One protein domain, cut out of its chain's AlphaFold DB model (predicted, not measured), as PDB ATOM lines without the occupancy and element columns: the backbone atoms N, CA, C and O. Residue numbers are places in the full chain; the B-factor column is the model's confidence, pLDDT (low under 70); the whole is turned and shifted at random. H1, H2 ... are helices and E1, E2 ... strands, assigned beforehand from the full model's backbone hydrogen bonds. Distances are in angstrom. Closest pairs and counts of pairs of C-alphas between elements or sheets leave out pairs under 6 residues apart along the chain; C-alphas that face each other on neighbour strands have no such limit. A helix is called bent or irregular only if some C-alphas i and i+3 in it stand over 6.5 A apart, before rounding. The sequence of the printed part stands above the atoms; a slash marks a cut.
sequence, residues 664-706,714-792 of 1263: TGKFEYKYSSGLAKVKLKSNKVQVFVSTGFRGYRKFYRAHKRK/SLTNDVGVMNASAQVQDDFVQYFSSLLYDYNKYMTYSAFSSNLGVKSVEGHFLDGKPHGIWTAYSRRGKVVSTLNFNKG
ATOM      1  N   THR A 664     -40.839  -6.285 -41.828       92.69
ATOM      2  CA  THR A 664     -42.224  -5.946 -41.491       92.69
ATOM      3  C   THR A 664     -43.027  -7.231 -41.338       92.69
ATOM      4  O   THR A 664     -43.125  -8.031 -42.269       92.69
ATOM      5  N   GLY A 665     -43.602  -7.455 -40.155       92.62
ATOM      6  CA  GLY A 665     -44.328  -8.687 -39.852       92.62
ATOM      7  C   GLY A 665     -44.427  -9.010 -38.362       92.62
ATOM      8  O   GLY A 665     -44.095  -8.207 -37.488       92.62
ATOM      9  N   LYS A 666     -44.918 -10.215 -38.045       93.38
ATOM     10  CA  LYS A 666     -45.163 -10.636 -36.653       93.38
ATOM     11  C   LYS A 666     -43.899 -11.166 -35.981       93.38
ATOM     12  O   LYS A 666     -43.270 -12.094 -36.481       93.38
ATOM     13  N   PHE A 667     -43.607 -10.687 -34.778       92.12
ATOM     14  CA  PHE A 667     -42.486 -11.166 -33.969       92.12
ATOM     15  C   PHE A 667     -42.982 -11.817 -32.678       92.12
ATOM     16  O   PHE A 667     -44.019 -11.448 -32.126       92.12
ATOM     17  N   GLU A 668     -42.268 -12.839 -32.212       91.50
ATOM     18  CA  GLU A 668     -42.609 -13.567 -30.992       91.50
ATOM     19  C   GLU A 668     -41.355 -14.195 -30.376       91.50
ATOM     20  O   GLU A 668     -40.719 -15.035 -31.016       91.50
ATOM     21  N   TYR A 669     -41.025 -13.871 -29.123       87.75
ATOM     22  CA  TYR A 669     -39.954 -14.556 -28.393       87.75
ATOM     23  C   TYR A 669     -40.485 -15.451 -27.273       87.75
ATOM     24  O   TYR A 669     -41.487 -15.146 -26.624       87.75
ATOM     25  N   LYS A 670     -39.838 -16.607 -27.052       87.38
ATOM     26  CA  LYS A 670     -40.258 -17.620 -26.067       87.38
ATOM     27  C   LYS A 670     -39.107 -18.132 -25.219       87.38
ATOM     28  O   LYS A 670     -38.238 -18.860 -25.695       87.38
ATOM     29  N   TYR A 671     -39.183 -17.890 -23.920       79.81
ATOM     30  CA  TYR A 671     -38.317 -18.534 -22.943       79.81
ATOM     31  C   TYR A 671     -38.599 -20.046 -22.888       79.81
ATOM     32  O   TYR A 671     -39.709 -20.480 -22.570       79.81
ATOM     33  N   SER A 672     -37.595 -20.892 -23.102       73.62
ATOM     34  CA  SER A 672     -37.728 -22.353 -23.204       73.62
ATOM     35  C   SER A 672     -36.654 -23.097 -22.399       73.62
ATOM     36  O   SER A 672     -35.639 -22.528 -22.027       73.62
ATOM     37  N   SER A 673     -36.858 -24.391 -22.135       65.50
ATOM     38  CA  SER A 673     -35.846 -25.259 -21.500       65.50
ATOM     39  C   SER A 673     -35.063 -26.111 -22.517       65.50
ATOM     40  O   SER A 673     -34.652 -27.233 -22.203       65.50
ATOM     41  N   GLY A 674     -34.979 -25.647 -23.765       64.44
ATOM     42  CA  GLY A 674     -34.160 -26.225 -24.832       64.44
ATOM     43  C   GLY A 674     -33.024 -25.278 -25.223       64.44
ATOM     44  O   GLY A 674     -32.814 -24.271 -24.561       64.44
ATOM     45  N   LEU A 675     -32.310 -25.606 -26.301       63.78
ATOM     46  CA  LEU A 675     -31.354 -24.682 -26.917       63.78
ATOM     47  C   LEU A 675     -32.051 -23.407 -27.405       63.78
ATOM     48  O   LEU A 675     -33.199 -23.470 -27.867       63.78
ATOM     49  N   ALA A 676     -31.323 -22.290 -27.339       72.06
ATOM     50  CA  ALA A 676     -31.697 -21.065 -28.025       72.06
ATOM     51  C   ALA A 676     -31.735 -21.294 -29.547       72.06
ATOM     52  O   ALA A 676     -31.018 -22.153 -30.070       72.06
ATOM     53  N   LYS A 677     -32.631 -20.594 -30.247       73.62
ATOM     54  CA  LYS A 677     -32.787 -20.673 -31.711       73.62
ATOM     55  C   LYS A 677     -33.709 -19.578 -32.230       73.62
ATOM     56  O   LYS A 677     -34.698 -19.250 -31.577       73.62
ATOM     57  N   VAL A 678     -33.465 -19.129 -33.452       78.81
ATOM     58  CA  VAL A 678     -34.421 -18.335 -34.233       78.81
ATOM     59  C   VAL A 678     -35.141 -19.256 -35.229       78.81
ATOM     60  O   VAL A 678     -34.633 -20.323 -35.590       78.81
ATOM     61  N   LYS A 679     -36.360 -18.896 -35.631       82.75
ATOM     62  CA  LYS A 679     -37.093 -19.516 -36.738       82.75
ATOM     63  C   LYS A 679     -37.748 -18.452 -37.606       82.75
ATOM     64  O   LYS A 679     -38.577 -17.693 -37.108       82.75
ATOM     65  N   LEU A 680     -37.457 -18.509 -38.897       77.69
ATOM     66  CA  LEU A 680     -38.172 -17.786 -39.938       77.69
ATOM     67  C   LEU A 680     -39.425 -18.549 -40.396       77.69
ATOM     68  O   LEU A 680     -39.472 -19.786 -40.405       77.69
ATOM     69  N   LYS A 681     -40.440 -17.778 -40.783       76.06
ATOM     70  CA  LYS A 681     -41.600 -18.152 -41.602       76.06
ATOM     71  C   LYS A 681     -41.986 -16.919 -42.416       76.06
ATOM     72  O   LYS A 681     -41.819 -15.811 -41.920       76.06
ATOM     73  N   SER A 682     -42.606 -17.114 -43.577       69.19
ATOM     74  CA  SER A 682     -42.889 -16.090 -44.604       69.19
ATOM     75  C   SER A 682     -43.665 -14.825 -44.188       69.19
ATOM     76  O   SER A 682     -43.855 -13.949 -45.022       69.19
ATOM     77  N   ASN A 683     -44.142 -14.718 -42.943       78.19
ATOM     78  CA  ASN A 683     -44.544 -13.446 -42.324       78.19
ATOM     79  C   ASN A 683     -44.516 -13.526 -40.773       78.19
ATOM     80  O   ASN A 683     -45.401 -13.017 -40.081       78.19
ATOM     81  N   LYS A 684     -43.570 -14.292 -40.197       89.44
ATOM     82  CA  LYS A 684     -43.394 -14.389 -38.736       89.44
ATOM     83  C   LYS A 684     -42.010 -14.887 -38.311       89.44
ATOM     84  O   LYS A 684     -41.667 -16.043 -38.569       89.44
ATOM     85  N   VAL A 685     -41.304 -14.079 -37.524       89.56
ATOM     86  CA  VAL A 685     -40.101 -14.481 -36.777       89.56
ATOM     87  C   VAL A 685     -40.498 -15.091 -35.425       89.56
ATOM     88  O   VAL A 685     -41.386 -14.589 -34.734       89.56
ATOM     89  N   GLN A 686     -39.847 -16.191 -35.033       89.06
ATOM     90  CA  GLN A 686     -39.964 -16.773 -33.689       89.06
ATOM     91  C   GLN A 686     -38.588 -16.988 -33.044       89.06
ATOM     92  O   GLN A 686     -37.860 -17.908 -33.427       89.06
ATOM     93  N   VAL A 687     -38.264 -16.207 -32.015       86.12
ATOM     94  CA  VAL A 687     -37.055 -16.387 -31.197       86.12
ATOM     95  C   VAL A 687     -37.361 -17.318 -30.021       86.12
ATOM     96  O   VAL A 687     -38.424 -17.265 -29.403       86.12
ATOM     97  N   PHE A 688     -36.434 -18.204 -29.680       81.88
ATOM     98  CA  PHE A 688     -36.510 -19.054 -28.497       81.88
ATOM     99  C   PHE A 688     -35.272 -18.799 -27.640       81.88
ATOM    100  O   PHE A 688     -34.158 -19.079 -28.077       81.88
ATOM    101  N   VAL A 689     -35.480 -18.315 -26.419       77.75
ATOM    102  CA  VAL A 689     -34.436 -17.997 -25.431       77.75
ATOM    103  C   VAL A 689     -34.296 -19.175 -24.456       77.75
ATOM    104  O   VAL A 689     -35.279 -19.869 -24.177       77.75
ATOM    105  N   SER A 690     -33.098 -19.454 -23.942       72.88
ATOM    106  CA  SER A 690     -32.833 -20.616 -23.073       72.88
ATOM    107  C   SER A 690     -32.839 -20.239 -21.588       72.88
ATOM    108  O   SER A 690     -31.982 -19.498 -21.128       72.88
ATOM    109  N   THR A 691     -33.751 -20.809 -20.794       61.62
ATOM    110  CA  THR A 691     -33.795 -20.605 -19.332       61.62
ATOM    111  C   THR A 691     -32.993 -21.676 -18.578       61.62
ATOM    112  O   THR A 691     -33.543 -22.432 -17.769       61.62
ATOM    113  N   GLY A 692     -31.692 -21.768 -18.874       56.22
ATOM    114  CA  GLY A 692     -30.681 -22.416 -18.026       56.22
ATOM    115  C   GLY A 692     -30.435 -23.932 -18.185       56.22
ATOM    116  O   GLY A 692     -30.815 -24.586 -19.159       56.22
ATOM    117  N   PHE A 693     -29.760 -24.496 -17.173       48.81
ATOM    118  CA  PHE A 693     -29.042 -25.790 -17.129       48.81
ATOM    119  C   PHE A 693     -29.650 -27.025 -17.820       48.81
ATOM    120  O   PHE A 693     -28.918 -27.939 -18.214       48.81
ATOM    121  N   ARG A 694     -30.977 -27.112 -17.961       50.28
ATOM    122  CA  ARG A 694     -31.626 -28.265 -18.615       50.28
ATOM    123  C   ARG A 694     -31.403 -28.287 -20.133       50.28
ATOM    124  O   ARG A 694     -31.437 -29.376 -20.707       50.28
ATOM    125  N   GLY A 695     -31.122 -27.139 -20.758       52.81
ATOM    126  CA  GLY A 695     -30.637 -27.062 -22.140       52.81
ATOM    127  C   GLY A 695     -29.217 -27.625 -22.266       52.81
ATOM    128  O   GLY A 695     -28.997 -28.587 -23.001       52.81
ATOM    129  N   TYR A 696     -28.288 -27.110 -21.452       50.53
ATOM    130  CA  TYR A 696     -26.882 -27.537 -21.390       50.53
ATOM    131  C   TYR A 696     -26.723 -29.059 -21.199       50.53
ATOM    132  O   TYR A 696     -26.076 -29.729 -22.006       50.53
ATOM    133  N   ARG A 697     -27.418 -29.665 -20.219       50.84
ATOM    134  CA  ARG A 697     -27.383 -31.131 -20.008       50.84
ATOM    135  C   ARG A 697     -27.944 -31.954 -21.181       50.84
ATOM    136  O   ARG A 697     -27.617 -33.136 -21.282       50.84
ATOM    137  N   LYS A 698     -28.780 -31.383 -22.060       52.62
ATOM    138  CA  LYS A 698     -29.227 -32.044 -23.302       52.62
ATOM    139  C   LYS A 698     -28.203 -31.894 -24.425       52.62
ATOM    140  O   LYS A 698     -27.920 -32.887 -25.087       52.62
ATOM    141  N   PHE A 699     -27.624 -30.704 -24.590       51.16
ATOM    142  CA  PHE A 699     -26.538 -30.435 -25.537       51.16
ATOM    143  C   PHE A 699     -25.339 -31.355 -25.296       51.16
ATOM    144  O   PHE A 699     -24.983 -32.128 -26.180       51.16
ATOM    145  N   TYR A 700     -24.811 -31.389 -24.067       49.50
ATOM    146  CA  TYR A 700     -23.675 -32.240 -23.695       49.50
ATOM    147  C   TYR A 700     -23.939 -33.729 -24.005       49.50
ATOM    148  O   TYR A 700     -23.083 -34.434 -24.536       49.50
ATOM    149  N   ARG A 701     -25.170 -34.210 -23.764       50.62
ATOM    150  CA  ARG A 701     -25.593 -35.587 -24.092       50.62
ATOM    151  C   ARG A 701     -25.763 -35.857 -25.594       50.62
ATOM    152  O   ARG A 701     -25.714 -37.022 -25.979       50.62
ATOM    153  N   ALA A 702     -25.985 -34.838 -26.423       49.97
ATOM    154  CA  ALA A 702     -26.056 -34.961 -27.881       49.97
ATOM    155  C   ALA A 702     -24.658 -34.878 -28.521       49.97
ATOM    156  O   ALA A 702     -24.311 -35.724 -29.347       49.97
ATOM    157  N   HIS A 703     -23.831 -33.932 -28.065       47.94
ATOM    158  CA  HIS A 703     -22.434 -33.774 -28.474       47.94
ATOM    159  C   HIS A 703     -21.644 -35.067 -28.185       47.94
ATOM    160  O   HIS A 703     -21.080 -35.672 -29.099       47.94
ATOM    161  N   LYS A 704     -21.753 -35.614 -26.962       46.91
ATOM    162  CA  LYS A 704     -21.152 -36.904 -26.547       46.91
ATOM    163  C   LYS A 704     -21.721 -38.145 -27.276       46.91
ATOM    164  O   LYS A 704     -21.334 -39.267 -26.970       46.91
ATOM    165  N   ARG A 705     -22.635 -37.964 -28.242       45.19
ATOM    166  CA  ARG A 705     -23.208 -39.002 -29.125       45.19
ATOM    167  C   ARG A 705     -22.916 -38.778 -30.622       45.19
ATOM    168  O   ARG A 705     -23.510 -39.459 -31.452       45.19
ATOM    169  N   LYS A 706     -22.015 -37.849 -30.981       45.56
ATOM    170  CA  LYS A 706     -21.550 -37.565 -32.363       45.56
ATOM    171  C   LYS A 706     -22.648 -37.232 -33.403       45.56
ATOM    172  O   LYS A 706     -22.398 -37.296 -34.605       45.56
ATOM    173  N   SER A 714     -25.445 -20.466 -37.399       45.28
ATOM    174  CA  SER A 714     -24.973 -19.158 -36.930       45.28
ATOM    175  C   SER A 714     -24.460 -19.071 -35.480       45.28
ATOM    176  O   SER A 714     -24.060 -17.986 -35.082       45.28
ATOM    177  N   LEU A 715     -24.522 -20.130 -34.648       52.22
ATOM    178  CA  LEU A 715     -24.527 -19.953 -33.171       52.22
ATOM    179  C   LEU A 715     -23.860 -21.056 -32.300       52.22
ATOM    180  O   LEU A 715     -24.267 -21.236 -31.150       52.22
ATOM    181  N   THR A 716     -22.881 -21.839 -32.778       49.03
ATOM    182  CA  THR A 716     -22.320 -22.953 -31.962       49.03
ATOM    183  C   THR A 716     -20.795 -23.053 -31.892       49.03
ATOM    184  O   THR A 716     -20.244 -24.096 -32.239       49.03
ATOM    185  N   ASN A 717     -20.124 -22.018 -31.378       43.97
ATOM    186  CA  ASN A 717     -18.738 -22.140 -30.891       43.97
ATOM    187  C   ASN A 717     -18.657 -23.174 -29.751       43.97
ATOM    188  O   ASN A 717     -19.661 -23.451 -29.089       43.97
ATOM    189  N   ASP A 718     -17.469 -23.736 -29.509       40.91
ATOM    190  CA  ASP A 718     -17.292 -24.777 -28.484       40.91
ATOM    191  C   ASP A 718     -17.301 -24.205 -27.046       40.91
ATOM    192  O   ASP A 718     -17.611 -24.922 -26.089       40.91
ATOM    193  N   VAL A 719     -17.112 -22.882 -26.893       43.41
ATOM    194  CA  VAL A 719     -17.497 -22.153 -25.673       43.41
ATOM    195  C   VAL A 719     -19.008 -22.266 -25.462       43.41
ATOM    196  O   VAL A 719     -19.829 -21.887 -26.297       43.41
ATOM    197  N   GLY A 720     -19.366 -22.856 -24.322       51.53
ATOM    198  CA  GLY A 720     -20.636 -23.552 -24.162       51.53
ATOM    199  C   GLY A 720     -21.911 -22.715 -24.329       51.53
ATOM    200  O   GLY A 720     -21.951 -21.510 -24.100       51.53
ATOM    201  N   VAL A 721     -23.004 -23.442 -24.607       48.41
ATOM    202  CA  VAL A 721     -24.418 -23.023 -24.800       48.41
ATOM    203  C   VAL A 721     -24.904 -21.806 -24.001       48.41
ATOM    204  O   VAL A 721     -25.851 -21.150 -24.431       48.41
ATOM    205  N   MET A 722     -24.331 -21.527 -22.831       51.41
ATOM    206  CA  MET A 722     -24.691 -20.377 -22.002       51.41
ATOM    207  C   MET A 722     -24.384 -19.050 -22.715       51.41
ATOM    208  O   MET A 722     -25.265 -18.198 -22.741       51.41
ATOM    209  N   ASN A 723     -23.249 -18.919 -23.408       55.75
ATOM    210  CA  ASN A 723     -22.858 -17.664 -24.066       55.75
ATOM    211  C   ASN A 723     -23.706 -17.389 -25.322       55.75
ATOM    212  O   ASN A 723     -24.253 -16.302 -25.471       55.75
ATOM    213  N   ALA A 724     -23.944 -18.404 -26.162       58.22
ATOM    214  CA  ALA A 724     -24.881 -18.295 -27.289       58.22
ATOM    215  C   ALA A 724     -26.351 -18.106 -26.846       58.22
ATOM    216  O   ALA A 724     -27.183 -17.629 -27.616       58.22
ATOM    217  N   SER A 725     -26.695 -18.482 -25.606       63.16
ATOM    218  CA  SER A 725     -28.010 -18.179 -25.019       63.16
ATOM    219  C   SER A 725     -28.091 -16.759 -24.459       63.16
ATOM    220  O   SER A 725     -29.177 -16.188 -24.499       63.16
ATOM    221  N   ALA A 726     -26.976 -16.217 -23.951       66.50
ATOM    222  CA  ALA A 726     -26.857 -14.831 -23.510       66.50
ATOM    223  C   ALA A 726     -26.983 -13.883 -24.706       66.50
ATOM    224  O   ALA A 726     -27.945 -13.138 -24.746       66.50
ATOM    225  N   GLN A 727     -26.172 -14.037 -25.760       70.00
ATOM    226  CA  GLN A 727     -26.225 -13.171 -26.952       70.00
ATOM    227  C   GLN A 727     -27.650 -13.039 -27.544       70.00
ATOM    228  O   GLN A 727     -28.128 -11.936 -27.786       70.00
ATOM    229  N   VAL A 728     -28.384 -14.155 -27.670       75.06
ATOM    230  CA  VAL A 728     -29.791 -14.167 -28.132       75.06
ATOM    231  C   VAL A 728     -30.759 -13.504 -27.136       75.06
ATOM    232  O   VAL A 728     -31.811 -13.012 -27.538       75.06
ATOM    233  N   GLN A 729     -30.454 -13.511 -25.838       75.25
ATOM    234  CA  GLN A 729     -31.201 -12.759 -24.828       75.25
ATOM    235  C   GLN A 729     -30.846 -11.266 -24.867       75.25
ATOM    236  O   GLN A 729     -31.721 -10.430 -24.684       75.25
ATOM    237  N   ASP A 730     -29.596 -10.919 -25.129       73.94
ATOM    238  CA  ASP A 730     -29.121  -9.540 -25.120       73.94
ATOM    239  C   ASP A 730     -29.722  -8.787 -26.318       73.94
ATOM    240  O   ASP A 730     -30.434  -7.796 -26.146       73.94
ATOM    241  N   ASP A 731     -29.586  -9.362 -27.516       77.88
ATOM    242  CA  ASP A 731     -30.080  -8.782 -28.771       77.88
ATOM    243  C   ASP A 731     -31.619  -8.781 -28.883       77.88
ATOM    244  O   ASP A 731     -32.192  -7.859 -29.456       77.88
ATOM    245  N   PHE A 732     -32.318  -9.791 -28.336       79.38
ATOM    246  CA  PHE A 732     -33.778  -9.946 -28.508       79.38
ATOM    247  C   PHE A 732     -34.620  -9.894 -27.220       79.38
ATOM    248  O   PHE A 732     -35.819 -10.179 -27.271       79.38
ATOM    249  N   VAL A 733     -34.044  -9.542 -26.068       73.81
ATOM    250  CA  VAL A 733     -34.793  -9.307 -24.813       73.81
ATOM    251  C   VAL A 733     -34.281  -8.073 -24.079       73.81
ATOM    252  O   VAL A 733     -35.103  -7.250 -23.674       73.81
ATOM    253  N   GLN A 734     -32.961  -7.927 -23.898       72.44
ATOM    254  CA  GLN A 734     -32.419  -6.755 -23.204       72.44
ATOM    255  C   GLN A 734     -32.707  -5.483 -24.005       72.44
ATOM    256  O   GLN A 734     -33.287  -4.570 -23.432       72.44
ATOM    257  N   TYR A 735     -32.490  -5.489 -25.327       74.12
ATOM    258  CA  TYR A 735     -32.897  -4.396 -26.227       74.12
ATOM    259  C   TYR A 735     -34.361  -3.940 -26.026       74.12
ATOM    260  O   TYR A 735     -34.628  -2.772 -25.764       74.12
ATOM    261  N   PHE A 736     -35.331  -4.862 -26.054       67.94
ATOM    262  CA  PHE A 736     -36.751  -4.517 -25.844       67.94
ATOM    263  C   PHE A 736     -37.084  -4.089 -24.404       67.94
ATOM    264  O   PHE A 736     -38.171  -3.571 -24.157       67.94
ATOM    265  N   SER A 737     -36.184  -4.340 -23.451       65.62
ATOM    266  CA  SER A 737     -36.308  -3.877 -22.065       65.62
ATOM    267  C   SER A 737     -35.652  -2.502 -21.876       65.62
ATOM    268  O   SER A 737     -36.164  -1.698 -21.105       65.62
ATOM    269  N   SER A 738     -34.570  -2.195 -22.605       67.56
ATOM    270  CA  SER A 738     -33.917  -0.880 -22.580       67.56
ATOM    271  C   SER A 738     -34.721   0.206 -23.300       67.56
ATOM    272  O   SER A 738     -34.605   1.366 -22.929       67.56
ATOM    273  N   LEU A 739     -35.627  -0.157 -24.221       70.19
ATOM    274  CA  LEU A 739     -36.652   0.757 -24.765       70.19
ATOM    275  C   LEU A 739     -37.622   1.326 -23.699       70.19
ATOM    276  O   LEU A 739     -38.473   2.142 -24.039       70.19
ATOM    277  N   LEU A 740     -37.532   0.873 -22.441       65.81
ATOM    278  CA  LEU A 740     -38.315   1.347 -21.292       65.81
ATOM    279  C   LEU A 740     -37.425   1.724 -20.094       65.81
ATOM    280  O   LEU A 740     -37.894   1.724 -18.956       65.81
ATOM    281  N   TYR A 741     -36.132   1.971 -20.321       57.06
ATOM    282  CA  TYR A 741     -35.204   2.333 -19.252       57.06
ATOM    283  C   TYR A 741     -35.418   3.782 -18.792       57.06
ATOM    284  O   TYR A 741     -35.726   4.664 -19.588       57.06
ATOM    285  N   ASP A 742     -35.235   4.017 -17.498       49.69
ATOM    286  CA  ASP A 742     -35.344   5.319 -16.843       49.69
ATOM    287  C   ASP A 742     -34.211   5.399 -15.814       49.69
ATOM    288  O   ASP A 742     -33.888   4.398 -15.168       49.69
ATOM    289  N   TYR A 743     -33.576   6.563 -15.694       38.34
ATOM    290  CA  TYR A 743     -32.267   6.707 -15.044       38.34
ATOM    291  C   TYR A 743     -32.291   6.582 -13.505       38.34
ATOM    292  O   TYR A 743     -31.254   6.633 -12.842       38.34
ATOM    293  N   ASN A 744     -33.470   6.405 -12.904       38.75
ATOM    294  CA  ASN A 744     -33.627   6.274 -11.458       38.75
ATOM    295  C   ASN A 744     -33.056   4.936 -10.933       38.75
ATOM    296  O   ASN A 744     -33.680   3.877 -11.035       38.75
ATOM    297  N   LYS A 745     -31.867   5.039 -10.317       35.44
ATOM    298  CA  LYS A 745     -30.840   4.019  -9.981       35.44
ATOM    299  C   LYS A 745     -31.272   2.729  -9.240       35.44
ATOM    300  O   LYS A 745     -30.413   1.906  -8.936       35.44
ATOM    301  N   TYR A 746     -32.561   2.515  -8.958       34.84
ATOM    302  CA  TYR A 746     -33.066   1.411  -8.124       34.84
ATOM    303  C   TYR A 746     -34.161   0.518  -8.741       34.84
ATOM    304  O   TYR A 746     -34.451  -0.531  -8.163       34.84
ATOM    305  N   MET A 747     -34.748   0.841  -9.905       38.62
ATOM    306  CA  MET A 747     -35.740  -0.043 -10.554       38.62
ATOM    307  C   MET A 747     -35.555  -0.181 -12.069       38.62
ATOM    308  O   MET A 747     -35.978   0.659 -12.855       38.62
ATOM    309  N   THR A 748     -35.008  -1.321 -12.499       42.81
ATOM    310  CA  THR A 748     -35.005  -1.725 -13.915       42.81
ATOM    311  C   THR A 748     -36.409  -2.151 -14.355       42.81
ATOM    312  O   THR A 748     -36.910  -3.203 -13.942       42.81
ATOM    313  N   TYR A 749     -37.035  -1.362 -15.235       53.50
ATOM    314  CA  TYR A 749     -38.367  -1.630 -15.790       53.50
ATOM    315  C   TYR A 749     -38.388  -2.925 -16.613       53.50
ATOM    316  O   TYR A 749     -38.101  -2.988 -17.804       53.50
ATOM    317  N   SER A 750     -38.749  -4.015 -15.942       59.06
ATOM    318  CA  SER A 750     -38.584  -5.385 -16.433       59.06
ATOM    319  C   SER A 750     -39.821  -5.933 -17.163       59.06
ATOM    320  O   SER A 750     -40.007  -7.149 -17.241       59.06
ATOM    321  N   ALA A 751     -40.654  -5.047 -17.729       64.12
ATOM    322  CA  ALA A 751     -42.015  -5.317 -18.217       64.12
ATOM    323  C   ALA A 751     -42.150  -6.519 -19.177       64.12
ATOM    324  O   ALA A 751     -43.189  -7.183 -19.185       64.12
ATOM    325  N   PHE A 752     -41.113  -6.823 -19.962       71.31
ATOM    326  CA  PHE A 752     -41.077  -7.934 -20.923       71.31
ATOM    327  C   PHE A 752     -40.121  -9.088 -20.519       71.31
ATOM    328  O   PHE A 752     -40.047 -10.121 -21.196       71.31
ATOM    329  N   SER A 753     -39.417  -8.961 -19.389       68.94
ATOM    330  CA  SER A 753     -38.373  -9.884 -18.921       68.94
ATOM    331  C   SER A 753     -38.912 -11.102 -18.155       68.94
ATOM    332  O   SER A 753     -39.941 -11.058 -17.475       68.94
ATOM    333  N   SER A 754     -38.165 -12.212 -18.192       62.00
ATOM    334  CA  SER A 754     -38.448 -13.442 -17.436       62.00
ATOM    335  C   SER A 754     -38.564 -13.250 -15.923       62.00
ATOM    336  O   SER A 754     -39.160 -14.105 -15.266       62.00
ATOM    337  N   ASN A 755     -38.014 -12.163 -15.373       63.28
ATOM    338  CA  ASN A 755     -38.034 -11.890 -13.935       63.28
ATOM    339  C   ASN A 755     -39.472 -11.684 -13.418       63.28
ATOM    340  O   ASN A 755     -39.818 -12.227 -12.371       63.28
ATOM    341  N   LEU A 756     -40.357 -11.075 -14.220       62.06
ATOM    342  CA  LEU A 756     -41.801 -10.968 -13.944       62.06
ATOM    343  C   LEU A 756     -42.589 -12.263 -14.260       62.06
ATOM    344  O   LEU A 756     -43.812 -12.266 -14.404       62.06
ATOM    345  N   GLY A 757     -41.906 -13.399 -14.438       70.38
ATOM    346  CA  GLY A 757     -42.532 -14.674 -14.800       70.38
ATOM    347  C   GLY A 757     -43.062 -14.739 -16.241       70.38
ATOM    348  O   GLY A 757     -43.804 -15.677 -16.577       70.38
ATOM    349  N   VAL A 758     -42.677 -13.780 -17.095       80.88
ATOM    350  CA  VAL A 758     -42.944 -13.792 -18.539       80.88
ATOM    351  C   VAL A 758     -42.375 -15.072 -19.154       80.88
ATOM    352  O   VAL A 758     -41.284 -15.538 -18.820       80.88
ATOM    353  N   LYS A 759     -43.149 -15.687 -20.052       85.56
ATOM    354  CA  LYS A 759     -42.783 -16.924 -20.749       85.56
ATOM    355  C   LYS A 759     -42.722 -16.767 -22.263       85.56
ATOM    356  O   LYS A 759     -41.947 -17.478 -22.904       85.56
ATOM    357  N   SER A 760     -43.481 -15.827 -22.812       89.75
ATOM    358  CA  SER A 760     -43.352 -15.369 -24.191       89.75
ATOM    359  C   SER A 760     -43.879 -13.951 -24.351       89.75
ATOM    360  O   SER A 760     -44.788 -13.567 -23.619       89.75
ATOM    361  N   VAL A 761     -43.363 -13.224 -25.334       90.44
ATOM    362  CA  VAL A 761     -43.858 -11.910 -25.769       90.44
ATOM    363  C   VAL A 761     -44.163 -11.999 -27.259       90.44
ATOM    364  O   VAL A 761     -43.459 -12.713 -27.977       90.44
ATOM    365  N   GLU A 762     -45.204 -11.316 -27.728       93.62
ATOM    366  CA  GLU A 762     -45.474 -11.142 -29.158       93.62
ATOM    367  C   GLU A 762     -45.856  -9.695 -29.492       93.62
ATOM    368  O   GLU A 762     -46.348  -8.960 -28.634       93.62
ATOM    369  N   GLY A 763     -45.633  -9.313 -30.747       93.00
ATOM    370  CA  GLY A 763     -45.937  -7.987 -31.276       93.00
ATOM    371  C   GLY A 763     -45.734  -7.928 -32.790       93.00
ATOM    372  O   GLY A 763     -45.673  -8.964 -33.469       93.00
ATOM    373  N   HIS A 764     -45.632  -6.715 -33.325       93.56
ATOM    374  CA  HIS A 764     -45.419  -6.463 -34.747       93.56
ATOM    375  C   HIS A 764     -44.201  -5.557 -34.969       93.56
ATOM    376  O   HIS A 764     -43.866  -4.719 -34.131       93.56
ATOM    377  N   PHE A 765     -43.548  -5.745 -36.111       92.31
ATOM    378  CA  PHE A 765     -42.500  -4.880 -36.635       92.31
ATOM    379  C   PHE A 765     -43.007  -4.167 -37.889       92.31
ATOM    380  O   PHE A 765     -43.688  -4.780 -38.712       92.31
ATOM    381  N   LEU A 766     -42.677  -2.888 -38.030       94.06
ATOM    382  CA  LEU A 766     -42.925  -2.071 -39.215       94.06
ATOM    383  C   LEU A 766     -41.633  -1.324 -39.542       94.06
ATOM    384  O   LEU A 766     -41.057  -0.695 -38.655       94.06
ATOM    385  N   ASP A 767     -41.186  -1.405 -40.793       93.38
ATOM    386  CA  ASP A 767     -39.945  -0.783 -41.274       93.38
ATOM    387  C   ASP A 767     -38.733  -1.124 -40.380       93.38
ATOM    388  O   ASP A 767     -37.923  -0.268 -40.033       93.38
ATOM    389  N   GLY A 768     -38.640  -2.381 -39.935       90.38
ATOM    390  CA  GLY A 768     -37.576  -2.865 -39.057       90.38
ATOM    391  C   GLY A 768     -37.658  -2.410 -37.597       90.38
ATOM    392  O   GLY A 768     -36.867  -2.902 -36.796       90.38
ATOM    393  N   LYS A 769     -38.631  -1.580 -37.189       91.69
ATOM    394  CA  LYS A 769     -38.821  -1.163 -35.784       91.69
ATOM    395  C   LYS A 769     -40.074  -1.765 -35.117       91.69
ATOM    396  O   LYS A 769     -41.055  -2.052 -35.808       91.69
ATOM    397  N   PRO A 770     -40.101  -1.927 -33.778       91.25
ATOM    398  CA  PRO A 770     -41.311  -2.291 -33.033       91.25
ATOM    399  C   PRO A 770     -42.475  -1.327 -33.307       91.25
ATOM    400  O   PRO A 770     -42.318  -0.111 -33.207       91.25
ATOM    401  N   HIS A 771     -43.654  -1.847 -33.649       93.88
ATOM    402  CA  HIS A 771     -44.832  -1.022 -33.927       93.88
ATOM    403  C   HIS A 771     -46.138  -1.718 -33.509       93.88
ATOM    404  O   HIS A 771     -46.261  -2.942 -33.595       93.88
ATOM    405  N   GLY A 772     -47.129  -0.937 -33.080       93.69
ATOM    406  CA  GLY A 772     -48.402  -1.428 -32.557       93.69
ATOM    407  C   GLY A 772     -48.287  -2.015 -31.145       93.69
ATOM    408  O   GLY A 772     -47.298  -1.818 -30.441       93.69
ATOM    409  N   ILE A 773     -49.311  -2.762 -30.725       93.94
ATOM    410  CA  ILE A 773     -49.396  -3.322 -29.368       93.94
ATOM    411  C   ILE A 773     -48.514  -4.572 -29.226       93.94
ATOM    412  O   ILE A 773     -48.716  -5.582 -29.905       93.94
ATOM    413  N   TRP A 774     -47.595  -4.522 -28.266       92.00
ATOM    414  CA  TRP A 774     -46.766  -5.629 -27.800       92.00
ATOM    415  C   TRP A 774     -47.322  -6.193 -26.488       92.00
ATOM    416  O   TRP A 774     -47.734  -5.449 -25.600       92.00
ATOM    417  N   THR A 775     -47.369  -7.524 -26.365       93.50
ATOM    418  CA  THR A 775     -48.026  -8.225 -25.246       93.50
ATOM    419  C   THR A 775     -47.141  -9.323 -24.662       93.50
ATOM    420  O   THR A 775     -46.747 -10.258 -25.363       93.50
ATOM    421  N   ALA A 776     -46.881  -9.264 -23.353       90.00
ATOM    422  CA  ALA A 776     -46.209 -10.327 -22.611       90.00
ATOM    423  C   ALA A 776     -47.202 -11.323 -22.008       90.00
ATOM    424  O   ALA A 776     -48.221 -10.945 -21.431       90.00
ATOM    425  N   TYR A 777     -46.854 -12.609 -22.029       91.25
ATOM    426  CA  TYR A 777     -47.649 -13.696 -21.467       91.25
ATOM    427  C   TYR A 777     -46.855 -14.527 -20.462       91.25
ATOM    428  O   TYR A 777     -45.747 -14.998 -20.725       91.25
ATOM    429  N   SER A 778     -47.485 -14.798 -19.323       86.88
ATOM    430  CA  SER A 778     -47.019 -15.746 -18.309       86.88
ATOM    431  C   SER A 778     -47.010 -17.191 -18.825       86.88
ATOM    432  O   SER A 778     -47.669 -17.542 -19.807       86.88
ATOM    433  N   ARG A 779     -46.378 -18.103 -18.072       78.81
ATOM    434  CA  ARG A 779     -46.402 -19.561 -18.342       78.81
ATOM    435  C   ARG A 779     -47.816 -20.174 -18.452       78.81
ATOM    436  O   ARG A 779     -47.942 -21.289 -18.949       78.81
ATOM    437  N   ARG A 780     -48.867 -19.483 -17.992       82.06
ATOM    438  CA  ARG A 780     -50.276 -19.915 -18.087       82.06
ATOM    439  C   ARG A 780     -51.049 -19.269 -19.251       82.06
ATOM    440  O   ARG A 780     -52.267 -19.404 -19.293       82.06
ATOM    441  N   GLY A 781     -50.385 -18.542 -20.154       84.12
ATOM    442  CA  GLY A 781     -51.043 -17.835 -21.263       84.12
ATOM    443  C   GLY A 781     -51.897 -16.639 -20.823       84.12
ATOM    444  O   GLY A 781     -52.709 -16.145 -21.593       84.12
ATOM    445  N   LYS A 782     -51.744 -16.174 -19.576       88.69
ATOM    446  CA  LYS A 782     -52.352 -14.927 -19.095       88.69
ATOM    447  C   LYS A 782     -51.381 -13.774 -19.311       88.69
ATOM    448  O   LYS A 782     -50.201 -13.935 -18.992       88.69
ATOM    449  N   VAL A 783     -51.899 -12.654 -19.810       90.69
ATOM    450  CA  VAL A 783     -51.160 -11.401 -20.016       90.69
ATOM    451  C   VAL A 783     -50.472 -10.965 -18.719       90.69
ATOM    452  O   VAL A 783     -51.100 -10.991 -17.653       90.69
ATOM    453  N   VAL A 784     -49.200 -10.584 -18.828       88.56
ATOM    454  CA  VAL A 784     -48.368  -9.983 -17.771       88.56
ATOM    455  C   VAL A 784     -48.187  -8.495 -18.036       88.56
ATOM    456  O   VAL A 784     -48.317  -7.713 -17.108       88.56
ATOM    457  N   SER A 785     -47.986  -8.087 -19.288       90.19
ATOM    458  CA  SER A 785     -47.911  -6.673 -19.658       90.19
ATOM    459  C   SER A 785     -48.408  -6.419 -21.078       90.19
ATOM    460  O   SER A 785     -48.450  -7.338 -21.905       90.19
ATOM    461  N   THR A 786     -48.802  -5.176 -21.344       93.06
ATOM    462  CA  THR A 786     -49.136  -4.647 -22.675       93.06
ATOM    463  C   THR A 786     -48.636  -3.217 -22.793       93.06
ATOM    464  O   THR A 786     -48.858  -2.448 -21.863       93.06
ATOM    465  N   LEU A 787     -48.044  -2.861 -23.930       91.62
ATOM    466  CA  LEU A 787     -47.681  -1.488 -24.295       91.62
ATOM    467  C   LEU A 787     -47.789  -1.332 -25.817       91.62
ATOM    468  O   LEU A 787     -47.601  -2.304 -26.550       91.62
ATOM    469  N   ASN A 788     -48.094  -0.128 -26.294       92.94
ATOM    470  CA  ASN A 788     -48.021   0.217 -27.709       92.94
ATOM    471  C   ASN A 788     -46.679   0.901 -28.029       92.94
ATOM    472  O   ASN A 788     -46.200   1.737 -27.268       92.94
ATOM    473  N   PHE A 789     -46.085   0.523 -29.160       91.50
ATOM    474  CA  PHE A 789     -44.886   1.152 -29.706       91.50
ATOM    475  C   PHE A 789     -45.208   1.834 -31.035       91.50
ATOM    476  O   PHE A 789     -45.968   1.303 -31.850       91.50
ATOM    477  N   ASN A 790     -44.584   2.974 -31.299       92.75
ATOM    478  CA  ASN A 790     -44.722   3.716 -32.542       92.75
ATOM    479  C   ASN A 790     -43.351   3.868 -33.207       92.75
ATOM    480  O   ASN A 790     -42.619   4.816 -32.954       92.75
ATOM    481  N   LYS A 791     -42.981   2.876 -34.031       89.62
ATOM    482  CA  LYS A 791     -41.664   2.787 -34.688       89.62
ATOM    483  C   LYS A 791     -40.503   2.886 -33.681       89.62
ATOM    484  O   LYS A 791     -39.600   3.701 -33.820       89.62
ATOM    485  N   GLY A 792     -40.512   1.992 -32.693       85.81
ATOM    486  CA  GLY A 792     -39.468   1.834 -31.675       85.81
ATOM    487  C   GLY A 792     -39.709   2.630 -30.394       85.81
ATOM    488  O   GLY A 792     -39.403   2.124 -29.319       85.81
TER     489      GLY A 792
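Overview. This is residues 664 to 706 and 714 to 792 of the 1263 residues of an uncharacterized protein of Fluviicola sp (UniProt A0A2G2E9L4). A twisted sheet of six strands makes a wall, and one long helix, H2, lies slantwise over one of its faces; the other face has no named helix. The short helix H1 meets the beginning of H2 away from the sheet; residues 701 to 706 stick out there, and residues 742 to 747 stick out as a loop in the link after H2. The printed part has 122 residues, with named elements in the order E1 E2 E3 H1 H2 E4 E5 E6, of mixed class, helices and strands. The sheet is mixed, in the order E2 E3 E1 E4 E5 E6. The whole is compact, with a radius of gyration of the C-alphas of 15.5 A and spans of 47 by 40 by 28 A.

Along the chain. Find C-alpha 665 at (-44.328, -8.687, -39.852); from there E1 runs 22.5 A to residue 672. Next come E2, residues 677 to 679, and E3, residues 684 to 690, 19.9 A long. H1 holds residues 696 to 703. Past the cut, find C-alpha 721 at (-24.418, -23.023, -24.800), where H2 begins; it runs 24.2 A to residue 738, with a kink of 36 degrees near residue 729. H2 is neither bent nor irregular, but only just: C-alphas 731 and 734 are 6.4 A apart. Then follow E4, residues 758 to 766, 23.8 A; E5, residues 769 to 778, 24.2 A, which bends by 85 degrees at residue 772; and E6, residues 783 to 790, 20.7 A, ending at C-alpha 790 at (-44.722, 3.716, -32.542).

Arrangement. Start in the sheet at E1, which is parallel to E3, with N 670 and O 687 2.8 A apart, and antiparallel to E4, with N 669 and O 761 2.9 A apart. E2 and E3 form a hairpin, with N 679 and O 686 2.8 A apart. E4, E5 and E6 form a meander, each strand the antiparallel neighbour of the one before; look for N 762 and O 775 at 3.0 A and N 774 and O 787 at 2.8 A. H2 is on one face, giving two layers, a helix over a sheet, at a height over the sheet of 9.3 A. It lies over E3 and E1, slantwise to the strands, at 49 degrees to E1 on the local plane. Its closest C-alphas to E3 are those of Ser 725 and Ser 690, 5.7 A apart. H1 is not on the sheet. H1 and H2 only just touch, with 3 pairs of C-alphas within 8 A, H2 with residues 721 to 722 alone; the closest are those of Tyr 696 and Val 721, 6.2 A. O i to N i+4 pairs are within hydrogen-bond range in 3 of 4 cases in H1 and 11 of 14 in H2.

Size, cuts and confidence. The two C-alphas farthest apart are those of Lys 706 and Asn 744, 50.0 A. Residues 707 to 713 are not printed; C-alphas 706 and 714 are 19.3 A apart across the cut. The link from H2 to E4, 19 residues, is long. The mean pLDDT of the printed part is 71.6; among the residues under 70 are 691 to 706, 714 to 726 and 740 to 751.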